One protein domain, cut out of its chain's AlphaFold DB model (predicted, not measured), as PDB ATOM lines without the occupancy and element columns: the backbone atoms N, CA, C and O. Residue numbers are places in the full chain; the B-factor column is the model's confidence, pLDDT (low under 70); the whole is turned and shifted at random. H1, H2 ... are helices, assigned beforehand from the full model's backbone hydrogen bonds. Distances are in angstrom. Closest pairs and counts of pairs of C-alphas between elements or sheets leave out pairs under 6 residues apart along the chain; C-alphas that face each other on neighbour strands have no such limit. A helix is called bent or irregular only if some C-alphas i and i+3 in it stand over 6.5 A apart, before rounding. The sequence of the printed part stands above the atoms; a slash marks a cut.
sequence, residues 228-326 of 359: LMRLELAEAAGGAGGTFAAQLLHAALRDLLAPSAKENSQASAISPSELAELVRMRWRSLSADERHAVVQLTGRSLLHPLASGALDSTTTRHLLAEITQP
ATOM      1  N   LEU A 228     -43.103 -20.476  18.058       84.06
ATOM      2  CA  LEU A 228     -42.411 -21.724  17.733       84.06
ATOM      3  C   LEU A 228     -43.342 -22.766  17.095       84.06
ATOM      4  O   LEU A 228     -42.923 -23.453  16.169       84.06
ATOM      5  N   MET A 229     -44.618 -22.831  17.491       88.25
ATOM      6  CA  MET A 229     -45.593 -23.708  16.824       88.25
ATOM      7  C   MET A 229     -45.807 -23.304  15.358       88.25
ATOM      8  O   MET A 229     -45.957 -24.157  14.485       88.25
ATOM      9  N   ARG A 230     -45.778 -21.996  15.065       90.06
ATOM     10  CA  ARG A 230     -45.863 -21.486  13.687       90.06
ATOM     11  C   ARG A 230     -44.621 -21.841  12.868       90.06
ATOM     12  O   ARG A 230     -44.765 -22.158  11.691       90.06
ATOM     13  N   LEU A 231     -43.431 -21.824  13.477       86.50
ATOM     14  CA  LEU A 231     -42.199 -22.305  12.842       86.50
ATOM     15  C   LEU A 231     -42.301 -23.797  12.504       86.50
ATOM     16  O   LEU A 231     -42.061 -24.171  11.360       86.50
ATOM     17  N   GLU A 232     -42.702 -24.637  13.461       87.50
ATOM     18  CA  GLU A 232     -42.849 -26.081  13.230       87.50
ATOM     19  C   GLU A 232     -43.844 -26.386  12.105       87.50
ATOM     20  O   GLU A 232     -43.607 -27.272  11.279       87.50
ATOM     21  N   LEU A 233     -44.950 -25.640  12.055       90.75
ATOM     22  CA  LEU A 233     -45.950 -25.773  11.006       90.75
ATOM     23  C   LEU A 233     -45.435 -25.281   9.644       90.75
ATOM     24  O   LEU A 233     -45.677 -25.935   8.629       90.75
ATOM     25  N   ALA A 234     -44.693 -24.172   9.608       89.31
ATOM     26  CA  ALA A 234     -44.051 -23.686   8.389       89.31
ATOM     27  C   ALA A 234     -43.043 -24.710   7.838       89.31
ATOM     28  O   ALA A 234     -43.039 -24.986   6.640       89.31
ATOM     29  N   GLU A 235     -42.247 -25.346   8.705       86.38
ATOM     30  CA  GLU A 235     -41.337 -26.427   8.310       86.38
ATOM     31  C   GLU A 235     -42.091 -27.677   7.835       86.38
ATOM     32  O   GLU A 235     -41.665 -28.337   6.888       86.38
ATOM     33  N   ALA A 236     -43.227 -27.999   8.461       87.81
ATOM     34  CA  ALA A 236     -44.075 -29.121   8.068       87.81
ATOM     35  C   ALA A 236     -44.751 -28.931   6.698       87.81
ATOM     36  O   ALA A 236     -45.053 -29.926   6.044       87.81
ATOM     37  N   ALA A 237     -44.981 -27.684   6.277       86.19
ATOM     38  CA  ALA A 237     -45.550 -27.331   4.974       86.19
ATOM     39  C   ALA A 237     -44.519 -27.299   3.827       86.19
ATOM     40  O   ALA A 237     -44.910 -27.286   2.656       86.19
ATOM     41  N   GLY A 238     -43.221 -27.269   4.165       77.50
ATOM     42  CA  GLY A 238     -42.050 -27.267   3.277       77.50
ATOM     43  C   GLY A 238     -42.202 -26.499   1.950       77.50
ATOM     44  O   GLY A 238     -42.730 -25.391   1.916       77.50
ATOM     45  N   GLY A 239     -41.674 -27.055   0.849       70.56
ATOM     46  CA  GLY A 239     -41.504 -26.326  -0.421       70.56
ATOM     47  C   GLY A 239     -42.796 -25.964  -1.172       70.56
ATOM     48  O   GLY A 239     -42.897 -24.858  -1.699       70.56
ATOM     49  N   ALA A 240     -43.793 -26.857  -1.193       69.06
ATOM     50  CA  ALA A 240     -45.060 -26.632  -1.907       69.06
ATOM     51  C   ALA A 240     -45.913 -25.519  -1.265       69.06
ATOM     52  O   ALA A 240     -46.609 -24.776  -1.950       69.06
ATOM     53  N   GLY A 241     -45.798 -25.343   0.054       77.38
ATOM     54  CA  GLY A 241     -46.516 -24.336   0.830       77.38
ATOM     55  C   GLY A 241     -45.798 -22.995   0.958       77.38
ATOM     56  O   GLY A 241     -45.957 -22.346   1.984       77.38
ATOM     57  N   GLY A 242     -44.988 -22.563  -0.015       82.88
ATOM     58  CA  GLY A 242     -44.115 -21.392   0.149       82.88
ATOM     59  C   GLY A 242     -44.824 -20.132   0.673       82.88
ATOM     60  O   GLY A 242     -44.313 -19.475   1.579       82.88
ATOM     61  N   THR A 243     -46.021 -19.823   0.162       84.75
ATOM     62  CA  THR A 243     -46.856 -18.679   0.601       84.75
ATOM     63  C   THR A 243     -47.400 -18.842   2.004       84.75
ATOM     64  O   THR A 243     -47.401 -17.881   2.772       84.75
ATOM     65  N   PHE A 244     -47.819 -20.053   2.339       90.25
ATOM     66  CA  PHE A 244     -48.291 -20.423   3.660       90.25
ATOM     67  C   PHE A 244     -47.174 -20.318   4.704       90.25
ATOM     68  O   PHE A 244     -47.308 -19.592   5.688       90.25
ATOM     69  N   ALA A 245     -46.043 -20.978   4.447       89.25
ATOM     70  CA  ALA A 245     -44.883 -20.990   5.328       89.25
ATOM     71  C   ALA A 245     -44.339 -19.574   5.551       89.25
ATOM     72  O   ALA A 245     -44.146 -19.171   6.695       89.25
ATOM     73  N   ALA A 246     -44.181 -18.777   4.487       84.81
ATOM     74  CA  ALA A 246     -43.726 -17.396   4.614       84.81
ATOM     75  C   ALA A 246     -44.646 -16.571   5.529       84.81
ATOM     76  O   ALA A 246     -44.161 -15.907   6.443       84.81
ATOM     77  N   GLN A 247     -45.969 -16.639   5.345       87.81
ATOM     78  CA  GLN A 247     -46.914 -15.887   6.184       87.81
ATOM     79  C   GLN A 247     -46.821 -16.273   7.661       87.81
ATOM     80  O   GLN A 247     -46.777 -15.388   8.515       87.81
ATOM     81  N   LEU A 248     -46.716 -17.570   7.961       89.88
ATOM     82  CA  LEU A 248     -46.551 -18.050   9.332       89.88
ATOM     83  C   LEU A 248     -45.239 -17.580   9.965       89.88
ATOM     84  O   LEU A 248     -45.243 -17.141  11.117       89.88
ATOM     85  N   LEU A 249     -44.134 -17.629   9.218       88.50
ATOM     86  CA  LEU A 249     -42.830 -17.159   9.689       88.50
ATOM     87  C   LEU A 249     -42.841 -15.646   9.952       88.50
ATOM     88  O   LEU A 249     -42.386 -15.200  11.004       88.50
ATOM     89  N   HIS A 250     -43.425 -14.856   9.044       86.19
ATOM     90  CA  HIS A 250     -43.571 -13.410   9.226       86.19
ATOM     91  C   HIS A 250     -44.449 -13.068  10.436       86.19
ATOM     92  O   HIS A 250     -44.099 -12.174  11.206       86.19
ATOM     93  N   ALA A 251     -45.554 -13.787  10.641       86.88
ATOM     94  CA  ALA A 251     -46.406 -13.609  11.812       86.88
ATOM     95  C   ALA A 251     -45.678 -13.972  13.117       86.88
ATOM     96  O   ALA A 251     -45.774 -13.253  14.109       86.88
ATOM     97  N   ALA A 252     -44.915 -15.070  13.132       88.88
ATOM     98  CA  ALA A 252     -44.106 -15.475  14.282       88.88
ATOM     99  C   ALA A 252     -43.033 -14.430  14.637       88.88
ATOM    100  O   ALA A 252     -42.876 -14.076  15.806       88.88
ATOM    101  N   LEU A 253     -42.340 -13.885  13.630       88.00
ATOM    102  CA  LEU A 253     -41.367 -12.805  13.815       88.00
ATOM    103  C   LEU A 253     -42.023 -11.529  14.345       88.00
ATOM    104  O   LEU A 253     -41.485 -10.908  15.260       88.00
ATOM    105  N   ARG A 254     -43.196 -11.158  13.816       86.25
ATOM    106  CA  ARG A 254     -43.954  -9.991  14.291       86.25
ATOM    107  C   ARG A 254     -44.304 -10.120  15.768       86.25
ATOM    108  O   ARG A 254     -44.114  -9.168  16.517       86.25
ATOM    109  N   ASP A 255     -44.757 -11.294  16.192       87.06
ATOM    110  CA  ASP A 255     -45.166 -11.529  17.576       87.06
ATOM    111  C   ASP A 255     -43.998 -11.470  18.562       87.06
ATOM    112  O   ASP A 255     -44.159 -10.937  19.661       87.06
ATOM    113  N   LEU A 256     -42.824 -11.970  18.167       85.75
ATOM    114  CA  LEU A 256     -41.613 -11.917  18.992       85.75
ATOM    115  C   LEU A 256     -41.033 -10.500  19.066       85.75
ATOM    116  O   LEU A 256     -40.638 -10.023  20.133       85.75
ATOM    117  N   LEU A 257     -40.978  -9.806  17.930       85.75
ATOM    118  CA  LEU A 257     -40.288  -8.525  17.833       85.75
ATOM    119  C   LEU A 257     -41.192  -7.346  18.212       85.75
ATOM    120  O   LEU A 257     -40.743  -6.432  18.897       85.75
ATOM    121  N   ALA A 258     -42.478  -7.371  17.871       83.19
ATOM    122  CA  ALA A 258     -43.406  -6.256  18.061       83.19
ATOM    123  C   ALA A 258     -44.722  -6.682  18.752       83.19
ATOM    124  O   ALA A 258     -45.804  -6.514  18.182       83.19
ATOM    125  N   PRO A 259     -44.688  -7.176  20.006       73.00
ATOM    126  CA  PRO A 259     -45.884  -7.677  20.693       73.00
ATOM    127  C   PRO A 259     -46.968  -6.609  20.913       73.00
ATOM    128  O   PRO A 259     -48.140  -6.950  21.038       73.00
ATOM    129  N   SER A 260     -46.605  -5.320  20.921       65.94
ATOM    130  CA  SER A 260     -47.540  -4.194  21.044       65.94
ATOM    131  C   SER A 260     -48.256  -3.823  19.739       65.94
ATOM    132  O   SER A 260     -49.192  -3.034  19.772       65.94
ATOM    133  N   ALA A 261     -47.837  -4.363  18.589       62.62
ATOM    134  CA  ALA A 261     -48.431  -4.056  17.281       62.62
ATOM    135  C   ALA A 261     -49.627  -4.960  16.919       62.62
ATOM    136  O   ALA A 261     -50.227  -4.803  15.855       62.62
ATOM    137  N   LYS A 262     -49.997  -5.898  17.803       61.16
ATOM    138  CA  LYS A 262     -51.035  -6.912  17.559       61.16
ATOM    139  C   LYS A 262     -52.430  -6.342  17.275       61.16
ATOM    140  O   LYS A 262     -53.237  -7.032  16.667       61.16
ATOM    141  N   GLU A 263     -52.721  -5.108  17.684       54.56
ATOM    142  CA  GLU A 263     -54.089  -4.576  17.638       54.56
ATOM    143  C   GLU A 263     -54.502  -3.971  16.287       54.56
ATOM    144  O   GLU A 263     -55.697  -3.876  16.035       54.56
ATOM    145  N   ASN A 264     -53.569  -3.604  15.393       51.47
ATOM    146  CA  ASN A 264     -53.918  -2.845  14.174       51.47
ATOM    147  C   ASN A 264     -53.225  -3.287  12.874       51.47
ATOM    148  O   ASN A 264     -53.532  -2.753  11.806       51.47
ATOM    149  N   SER A 265     -52.296  -4.242  12.916       53.03
ATOM    150  CA  SER A 265     -51.541  -4.628  11.723       53.03
ATOM    151  C   SER A 265     -52.257  -5.730  10.946       53.03
ATOM    152  O   SER A 265     -52.113  -6.913  11.238       53.03
ATOM    153  N   GLN A 266     -52.989  -5.337   9.897       54.44
ATOM    154  CA  GLN A 266     -53.256  -6.242   8.776       54.44
ATOM    155  C   GLN A 266     -51.925  -6.829   8.288       54.44
ATOM    156  O   GLN A 266     -50.900  -6.154   8.356       54.44
ATOM    157  N   ALA A 267     -51.949  -8.082   7.827       53.91
ATOM    158  CA  ALA A 267     -50.802  -8.910   7.458       53.91
ATOM    159  C   ALA A 267     -49.970  -8.363   6.272       53.91
ATOM    160  O   ALA A 267     -49.799  -9.032   5.253       53.91
ATOM    161  N   SER A 268     -49.436  -7.147   6.375       61.94
ATOM    162  CA  SER A 268     -48.426  -6.645   5.458       61.94
ATOM    163  C   SER A 268     -47.145  -7.444   5.674       61.94
ATOM    164  O   SER A 268     -46.708  -7.670   6.810       61.94
ATOM    165  N   ALA A 269     -46.566  -7.914   4.569       67.12
ATOM    166  CA  ALA A 269     -45.266  -8.561   4.585       67.12
ATOM    167  C   ALA A 269     -44.244  -7.593   5.197       67.12
ATOM    168  O   ALA A 269     -44.140  -6.449   4.758       67.12
ATOM    169  N   ILE A 270     -43.529  -8.046   6.229       72.00
ATOM    170  CA  ILE A 270     -42.464  -7.257   6.853       72.00
ATOM    171  C   ILE A 270     -41.324  -7.189   5.844       72.00
ATOM    172  O   ILE A 270     -40.833  -8.233   5.399       72.00
ATOM    173  N   SER A 271     -40.915  -5.978   5.472       76.62
ATOM    174  CA  SER A 271     -39.767  -5.830   4.577       76.62
ATOM    175  C   SER A 271     -38.490  -6.329   5.274       76.62
ATOM    176  O   SER A 271     -38.361  -6.187   6.489       76.62
ATOM    177  N   PRO A 272     -37.506  -6.887   4.552       72.75
ATOM    178  CA  PRO A 272     -36.251  -7.331   5.163       72.75
ATOM    179  C   PRO A 272     -35.534  -6.229   5.957       72.75
ATOM    180  O   PRO A 272     -34.994  -6.485   7.030       72.75
ATOM    181  N   SER A 273     -35.578  -4.985   5.472       75.38
ATOM    182  CA  SER A 273     -35.041  -3.812   6.171       75.38
ATOM    183  C   SER A 273     -35.769  -3.514   7.483       75.38
ATOM    184  O   SER A 273     -35.125  -3.245   8.493       75.38
ATOM    185  N   GLU A 274     -37.098  -3.602   7.484       80.50
ATOM    186  CA  GLU A 274     -37.923  -3.419   8.683       80.50
ATOM    187  C   GLU A 274     -37.690  -4.553   9.687       80.50
ATOM    188  O   GLU A 274     -37.559  -4.304  10.882       80.50
ATOM    189  N   LEU A 275     -37.539  -5.792   9.207       79.12
ATOM    190  CA  LEU A 275     -37.175  -6.925  10.053       79.12
ATOM    191  C   LEU A 275     -35.816  -6.693  10.727       79.12
ATOM    192  O   LEU A 275     -35.694  -6.918  11.927       79.12
ATOM    193  N   ALA A 276     -34.818  -6.202   9.985       76.88
ATOM    194  CA  ALA A 276     -33.505  -5.870  10.538       76.88
ATOM    195  C   ALA A 276     -33.591  -4.843  11.660       76.88
ATOM    196  O   ALA A 276     -33.015  -5.029  12.731       76.88
ATOM    197  N   GLU A 277     -34.344  -3.774  11.430       80.88
ATOM    198  CA  GLU A 277     -34.534  -2.719  12.413       80.88
ATOM    199  C   GLU A 277     -35.260  -3.231  13.665       80.88
ATOM    200  O   GLU A 277     -34.805  -2.992  14.785       80.88
ATOM    201  N   LEU A 278     -36.325  -4.018  13.491       83.50
ATOM    202  CA  LEU A 278     -37.064  -4.639  14.591       83.50
ATOM    203  C   LEU A 278     -36.185  -5.587  15.416       83.50
ATOM    204  O   LEU A 278     -36.207  -5.527  16.649       83.50
ATOM    205  N   VAL A 279     -35.383  -6.425  14.750       83.50
ATOM    206  CA  VAL A 279     -34.423  -7.310  15.414       83.50
ATOM    207  C   VAL A 279     -33.425  -6.477  16.212       83.50
ATOM    208  O   VAL A 279     -33.315  -6.698  17.415       83.50
ATOM    209  N   ARG A 280     -32.775  -5.466  15.619       82.44
ATOM    210  CA  ARG A 280     -31.824  -4.589  16.334       82.44
ATOM    211  C   ARG A 280     -32.428  -3.944  17.572       82.44
ATOM    212  O   ARG A 280     -31.810  -3.959  18.637       82.44
ATOM    213  N   MET A 281     -33.627  -3.376  17.437       84.69
ATOM    214  CA  MET A 281     -34.290  -2.662  18.528       84.69
ATOM    215  C   MET A 281     -34.615  -3.585  19.703       84.69
ATOM    216  O   MET A 281     -34.544  -3.167  20.859       84.69
ATOM    217  N   ARG A 282     -34.971  -4.845  19.427       86.38
ATOM    218  CA  ARG A 282     -35.517  -5.756  20.443       86.38
ATOM    219  C   ARG A 282     -34.534  -6.811  20.912       86.38
ATOM    220  O   ARG A 282     -34.721  -7.320  22.014       86.38
ATOM    221  N   TRP A 283     -33.454  -7.072  20.175       85.69
ATOM    222  CA  TRP A 283     -32.490  -8.147  20.430       85.69
ATOM    223  C   TRP A 283     -32.040  -8.237  21.889       85.69
ATOM    224  O   TRP A 283     -32.085  -9.300  22.509       85.69
ATOM    225  N   ARG A 284     -31.665  -7.094  22.478       84.12
ATOM    226  CA  ARG A 284     -31.186  -7.021  23.867       84.12
ATOM    227  C   ARG A 284     -32.273  -7.335  24.899       84.12
ATOM    228  O   ARG A 284     -31.941  -7.827  25.970       84.12
ATOM    229  N   SER A 285     -33.539  -7.075  24.573       85.19
ATOM    230  CA  SER A 285     -34.689  -7.337  25.450       85.19
ATOM    231  C   SER A 285     -35.228  -8.765  25.364       85.19
ATOM    232  O   SER A 285     -35.978  -9.168  26.244       85.19
ATOM    233  N   LEU A 286     -34.842  -9.518  24.330       83.31
ATOM    234  CA  LEU A 286     -35.242 -10.914  24.162       83.31
ATOM    235  C   LEU A 286     -34.460 -11.824  25.117       83.31
ATOM    236  O   LEU A 286     -33.257 -11.626  25.337       83.31
ATOM    237  N   SER A 287     -35.139 -12.845  25.633       84.69
ATOM    238  CA  SER A 287     -34.539 -13.986  26.329       84.69
ATOM    239  C   SER A 287     -33.670 -14.832  25.386       84.69
ATOM    240  O   SER A 287     -33.704 -14.670  24.165       84.69
ATOM    241  N   ALA A 288     -32.861 -15.741  25.936       78.94
ATOM    242  CA  ALA A 288     -32.011 -16.618  25.126       78.94
ATOM    243  C   ALA A 288     -32.829 -17.489  24.152       78.94
ATOM    244  O   ALA A 288     -32.460 -17.603  22.981       78.94
ATOM    245  N   ASP A 289     -33.963 -18.022  24.613       76.50
ATOM    246  CA  ASP A 289     -34.850 -18.868  23.810       76.50
ATOM    247  C   ASP A 289     -35.537 -18.066  22.697       76.50
ATOM    248  O   ASP A 289     -35.578 -18.498  21.546       76.50
ATOM    249  N   GLU A 290     -35.994 -16.846  22.997       82.69
ATOM    250  CA  GLU A 290     -36.572 -15.948  21.990       82.69
ATOM    251  C   GLU A 290     -35.534 -15.501  20.958       82.69
ATOM    252  O   GLU A 290     -35.843 -15.444  19.770       82.69
ATOM    253  N   ARG A 291     -34.290 -15.216  21.371       82.69
ATOM    254  CA  ARG A 291     -33.202 -14.911  20.426       82.69
ATOM    255  C   ARG A 291     -32.959 -16.087  19.495       82.69
ATOM    256  O   ARG A 291     -32.895 -15.885  18.287       82.69
ATOM    257  N   HIS A 292     -32.867 -17.302  20.035       80.75
ATOM    258  CA  HIS A 292     -32.701 -18.509  19.232       80.75
ATOM    259  C   HIS A 292     -33.847 -18.684  18.225       80.75
ATOM    260  O   HIS A 292     -33.592 -18.885  17.037       80.75
ATOM    261  N   ALA A 293     -35.094 -18.509  18.671       78.94
ATOM    262  CA  ALA A 293     -36.273 -18.543  17.811       78.94
ATOM    263  C   ALA A 293     -36.213 -17.479  16.704       78.94
ATOM    264  O   ALA A 293     -36.473 -17.787  15.545       78.94
ATOM    265  N   VAL A 294     -35.813 -16.242  17.025       84.19
ATOM    266  CA  VAL A 294     -35.646 -15.160  16.041       84.19
ATOM    267  C   VAL A 294     -34.565 -15.500  15.016       84.19
ATOM    268  O   VAL A 294     -34.791 -15.261  13.830       84.19
ATOM    269  N   VAL A 295     -33.429 -16.088  15.417       84.00
ATOM    270  CA  VAL A 295     -32.399 -16.544  14.462       84.00
ATOM    271  C   VAL A 295     -32.971 -17.598  13.521       84.00
ATOM    272  O   VAL A 295     -32.838 -17.460  12.305       84.00
ATOM    273  N   GLN A 296     -33.632 -18.624  14.066       82.00
ATOM    274  CA  GLN A 296     -34.229 -19.694  13.264       82.00
ATOM    275  C   GLN A 296     -35.269 -19.140  12.286       82.00
ATOM    276  O   GLN A 296     -35.172 -19.363  11.083       82.00
ATOM    277  N   LEU A 297     -36.228 -18.359  12.782       82.31
ATOM    278  CA  LEU A 297     -37.295 -17.764  11.982       82.31
ATOM    279  C   LEU A 297     -36.755 -16.818  10.902       82.31
ATOM    280  O   LEU A 297     -37.216 -16.870   9.762       82.31
ATOM    281  N   THR A 298     -35.771 -15.977  11.233       81.75
ATOM    282  CA  THR A 298     -35.158 -15.038  10.279       81.75
ATOM    283  C   THR A 298     -34.393 -15.802   9.207       81.75
ATOM    284  O   THR A 298     -34.612 -15.570   8.021       81.75
ATOM    285  N   GLY A 299     -33.565 -16.774   9.602       80.69
ATOM    286  CA  GLY A 299     -32.830 -17.627   8.671       80.69
ATOM    287  C   GLY A 299     -33.763 -18.370   7.712       80.69
ATOM    288  O   GLY A 299     -33.547 -18.349   6.505       80.69
ATOM    289  N   ARG A 300     -34.854 -18.957   8.221       80.12
ATOM    290  CA  ARG A 300     -35.864 -19.638   7.392       80.12
ATOM    291  C   ARG A 300     -36.631 -18.685   6.478       80.12
ATOM    292  O   ARG A 300     -36.858 -19.023   5.320       80.12
ATOM    293  N   SER A 301     -36.993 -17.497   6.962       76.38
ATOM    294  CA  SER A 301     -37.699 -16.489   6.156       76.38
ATOM    295  C   SER A 301     -36.846 -16.006   4.982       76.38
ATOM    296  O   SER A 301     -37.355 -15.854   3.877       76.38
ATOM    297  N   LEU A 302     -35.537 -15.831   5.196       73.12
ATOM    298  CA  LEU A 302     -34.589 -15.423   4.155       73.12
ATOM    299  C   LEU A 302     -34.371 -16.503   3.083       73.12
ATOM    300  O   LEU A 302     -34.026 -16.175   1.951       73.12
ATOM    301  N   LEU A 303     -34.576 -17.778   3.427       72.56
ATOM    302  CA  LEU A 303     -34.462 -18.905   2.497       72.56
ATOM    303  C   LEU A 303     -35.743 -19.152   1.681       72.56
ATOM    304  O   LEU A 303     -35.703 -19.924   0.723       72.56
ATOM    305  N   HIS A 304     -36.878 -18.532   2.031       67.62
ATOM    306  CA  HIS A 304     -38.135 -18.771   1.323       67.62
ATOM    307  C   HIS A 304     -38.238 -17.950   0.015       67.62
ATOM    308  O   HIS A 304     -38.083 -16.726   0.041       67.62
ATOM    309  N   PRO A 305     -38.595 -18.575  -1.132       53.53
ATOM    310  CA  PRO A 305     -38.568 -17.941  -2.460       53.53
ATOM    311  C   PRO A 305     -39.497 -16.738  -2.664       53.53
ATOM    312  O   PRO A 305     -39.371 -16.047  -3.666       53.53
ATOM    313  N   LEU A 306     -40.441 -16.474  -1.753       51.62
ATOM    314  CA  LEU A 306     -41.323 -15.298  -1.824       51.62
ATOM    315  C   LEU A 306     -40.640 -13.989  -1.455       51.62
ATOM    316  O   LEU A 306     -41.206 -12.927  -1.698       51.62
ATOM    317  N   ALA A 307     -39.384 -14.042  -1.019       48.19
ATOM    318  CA  ALA A 307     -38.465 -12.928  -1.181       48.19
ATOM    319  C   ALA A 307     -38.052 -12.714  -2.664       48.19
ATOM    320  O   ALA A 307     -36.942 -12.272  -2.954       48.19
ATOM    321  N   SER A 308     -38.950 -13.015  -3.615       39.38
ATOM    322  CA  SER A 308     -38.764 -12.899  -5.068       39.38
ATOM    323  C   SER A 308     -38.682 -11.452  -5.559       39.38
ATOM    324  O   SER A 308     -38.550 -11.213  -6.755       39.38
ATOM    325  N   GLY A 309     -38.765 -10.472  -4.663       46.38
ATOM    326  CA  GLY A 309     -38.262  -9.132  -4.921       46.38
ATOM    327  C   GLY A 309     -36.817  -9.079  -4.465       46.38
ATOM    328  O   GLY A 309     -36.596  -8.689  -3.327       46.38
ATOM    329  N   ALA A 310     -35.897  -9.540  -5.323       43.06
ATOM    330  CA  ALA A 310     -34.441  -9.398  -5.224       43.06
ATOM    331  C   ALA A 310     -33.967  -8.900  -3.851       43.06
ATOM    332  O   ALA A 310     -33.666  -7.718  -3.677       43.06
ATOM    333  N   LEU A 311     -33.944  -9.797  -2.861       51.12
ATOM    334  CA  LEU A 311     -33.203  -9.547  -1.635       51.12
ATOM    335  C   LEU A 311     -31.767  -9.280  -2.068       51.12
ATOM    336  O   LEU A 311     -31.064 -10.204  -2.485       51.12
ATOM    337  N   ASP A 312     -31.361  -8.011  -2.037       56.94
ATOM    338  CA  ASP A 312     -29.990  -7.636  -2.325       56.94
ATOM    339  C   ASP A 312     -29.122  -8.446  -1.363       56.94
ATOM    340  O   ASP A 312     -29.274  -8.356  -0.141       56.94
ATOM    341  N   SER A 313     -28.307  -9.351  -1.909       58.06
ATOM    342  CA  SER A 313     -27.608 -10.374  -1.123       58.06
ATOM    343  C   SER A 313     -26.745  -9.761  -0.011       58.06
ATOM    344  O   SER A 313     -26.493 -10.395   1.011       58.06
ATOM    345  N   THR A 314     -26.356  -8.499  -0.186       62.75
ATOM    346  CA  THR A 314     -25.736  -7.602   0.793       62.75
ATOM    347  C   THR A 314     -26.617  -7.343   2.014       62.75
ATOM    348  O   THR A 314     -26.125  -7.475   3.128       62.75
ATOM    349  N   THR A 315     -27.907  -7.038   1.856       61.66
ATOM    350  CA  THR A 315     -28.833  -6.767   2.973       61.66
ATOM    351  C   THR A 315     -29.044  -8.017   3.822       61.66
ATOM    352  O   THR A 315     -28.958  -7.953   5.045       61.66
ATOM    353  N   THR A 316     -29.228  -9.175   3.179       62.88
ATOM    354  CA  THR A 316     -29.322 -10.480   3.853       62.88
ATOM    355  C   THR A 316     -28.040 -10.821   4.611       62.88
ATOM    356  O   THR A 316     -28.094 -11.251   5.764       62.88
ATOM    357  N   ARG A 317     -26.871 -10.598   3.990       64.38
ATOM    358  CA  ARG A 317     -25.567 -10.813   4.635       64.38
ATOM    359  C   ARG A 317     -25.331  -9.849   5.792       64.38
ATOM    360  O   ARG A 317     -24.836 -10.291   6.819       64.38
ATOM    361  N   HIS A 318     -25.703  -8.577   5.664       66.25
ATOM    362  CA  HIS A 318     -25.590  -7.594   6.743       66.25
ATOM    363  C   HIS A 318     -26.488  -7.951   7.927       66.25
ATOM    364  O   HIS A 318     -26.026  -7.903   9.058       66.25
ATOM    365  N   LEU A 319     -27.723  -8.384   7.668       65.19
ATOM    366  CA  LEU A 319     -28.647  -8.902   8.678       65.19
ATOM    367  C   LEU A 319     -28.074 -10.107   9.425       65.19
ATOM    368  O   LEU A 319     -28.055 -10.126  10.652       65.19
ATOM    369  N   LEU A 320     -27.588 -11.109   8.688       66.19
ATOM    370  CA  LEU A 320     -26.974 -12.293   9.282       66.19
ATOM    371  C   LEU A 320     -25.710 -11.929  10.057       66.19
ATOM    372  O   LEU A 320     -25.553 -12.397  11.178       66.19
ATOM    373  N   ALA A 321     -24.844 -11.072   9.514       67.06
ATOM    374  CA  ALA A 321     -23.657 -10.577  10.203       67.06
ATOM    375  C   ALA A 321     -24.028  -9.826  11.490       67.06
ATOM    376  O   ALA A 321     -23.400 -10.031  12.515       67.06
ATOM    377  N   GLU A 322     -25.079  -9.015  11.480       65.25
ATOM    378  CA  GLU A 322     -25.525  -8.253  12.648       65.25
ATOM    379  C   GLU A 322     -26.172  -9.133  13.731       65.25
ATOM    380  O   GLU A 322     -25.960  -8.908  14.920       65.25
ATOM    381  N   ILE A 323     -26.906 -10.177  13.333       63.75
ATOM    382  CA  ILE A 323     -27.499 -11.166  14.247       63.75
ATOM    383  C   ILE A 323     -26.425 -12.090  14.844       63.75
ATOM    384  O   ILE A 323     -26.518 -12.487  16.007       63.75
ATOM    385  N   THR A 324     -25.415 -12.450  14.048       63.84
ATOM    386  CA  THR A 324     -24.349 -13.386  14.440       63.84
ATOM    387  C   THR A 324     -23.172 -12.709  15.131       63.84
ATOM    388  O   THR A 324     -22.474 -13.385  15.883       63.84
ATOM    389  N   GLN A 325     -22.948 -11.403  14.937       60.72
ATOM    390  CA  GLN A 325     -21.884 -10.666  15.616       60.72
ATOM    391  C   GLN A 325     -22.264 -10.387  17.075       60.72
ATOM    392  O   GLN A 325     -23.128  -9.548  17.359       60.72
ATOM    393  N   PRO A 326     -21.581 -11.013  18.046       47.09
ATOM    394  CA  PRO A 326     -21.765 -10.675  19.439       47.09
ATOM    395  C   PRO A 326     -21.046  -9.345  19.715       47.09
ATOM    396  O   PRO A 326     -19.866  -9.324  20.043       47.09
TER     397      PRO A 326
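Overview. This is residues 228 to 326 of the 359 residues of the protein "uncharacterized protein LOC113514388" of Galleria mellonella (UniProt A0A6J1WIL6). Five roughly aligned helices form a bundle: H2 and H4 in the middle, H1 packed on H2, and H3 and H5 side by side. The printed part has 99 residues with five named helices, H1 to H5 in order, and no named strand; it is all helix and compact, radius of gyration of the C-alphas 12.8 A, spanning 35 by 32 by 24 A.

Along the chain. H1, residues 228 to 237, begins at C-alpha 228 (-42.411, -21.724, 17.733). H2, residues 242 to 257, measures 22.2 A from first to last C-alpha; H3, residues 272 to 285, 20.3 A; H4, residues 288 to 303, 22.9 A. H5, residues 313 to 324, ends at C-alpha 324 (-24.349, -13.386, 14.440). H3 is irregular: C-alphas 281 and 284 are 7.6 A apart.

Arrangement. The hub, H2, forms a hairpin with H1, closest C-alphas Ala 234 and Ala 245, 4.2 A. H2 touches H4, closest C-alphas Leu 249 and Leu 297, 6.0 A. Every O i to N i+4 pair is within hydrogen-bond range in H1, H2, H4 and H5; in H3, 8 of 10.

Size, cuts and confidence. The printed part has no cut. The link from H2 to H3 is long. Residues 240, 260 to 269 and 304 to 326 have pLDDT under 70.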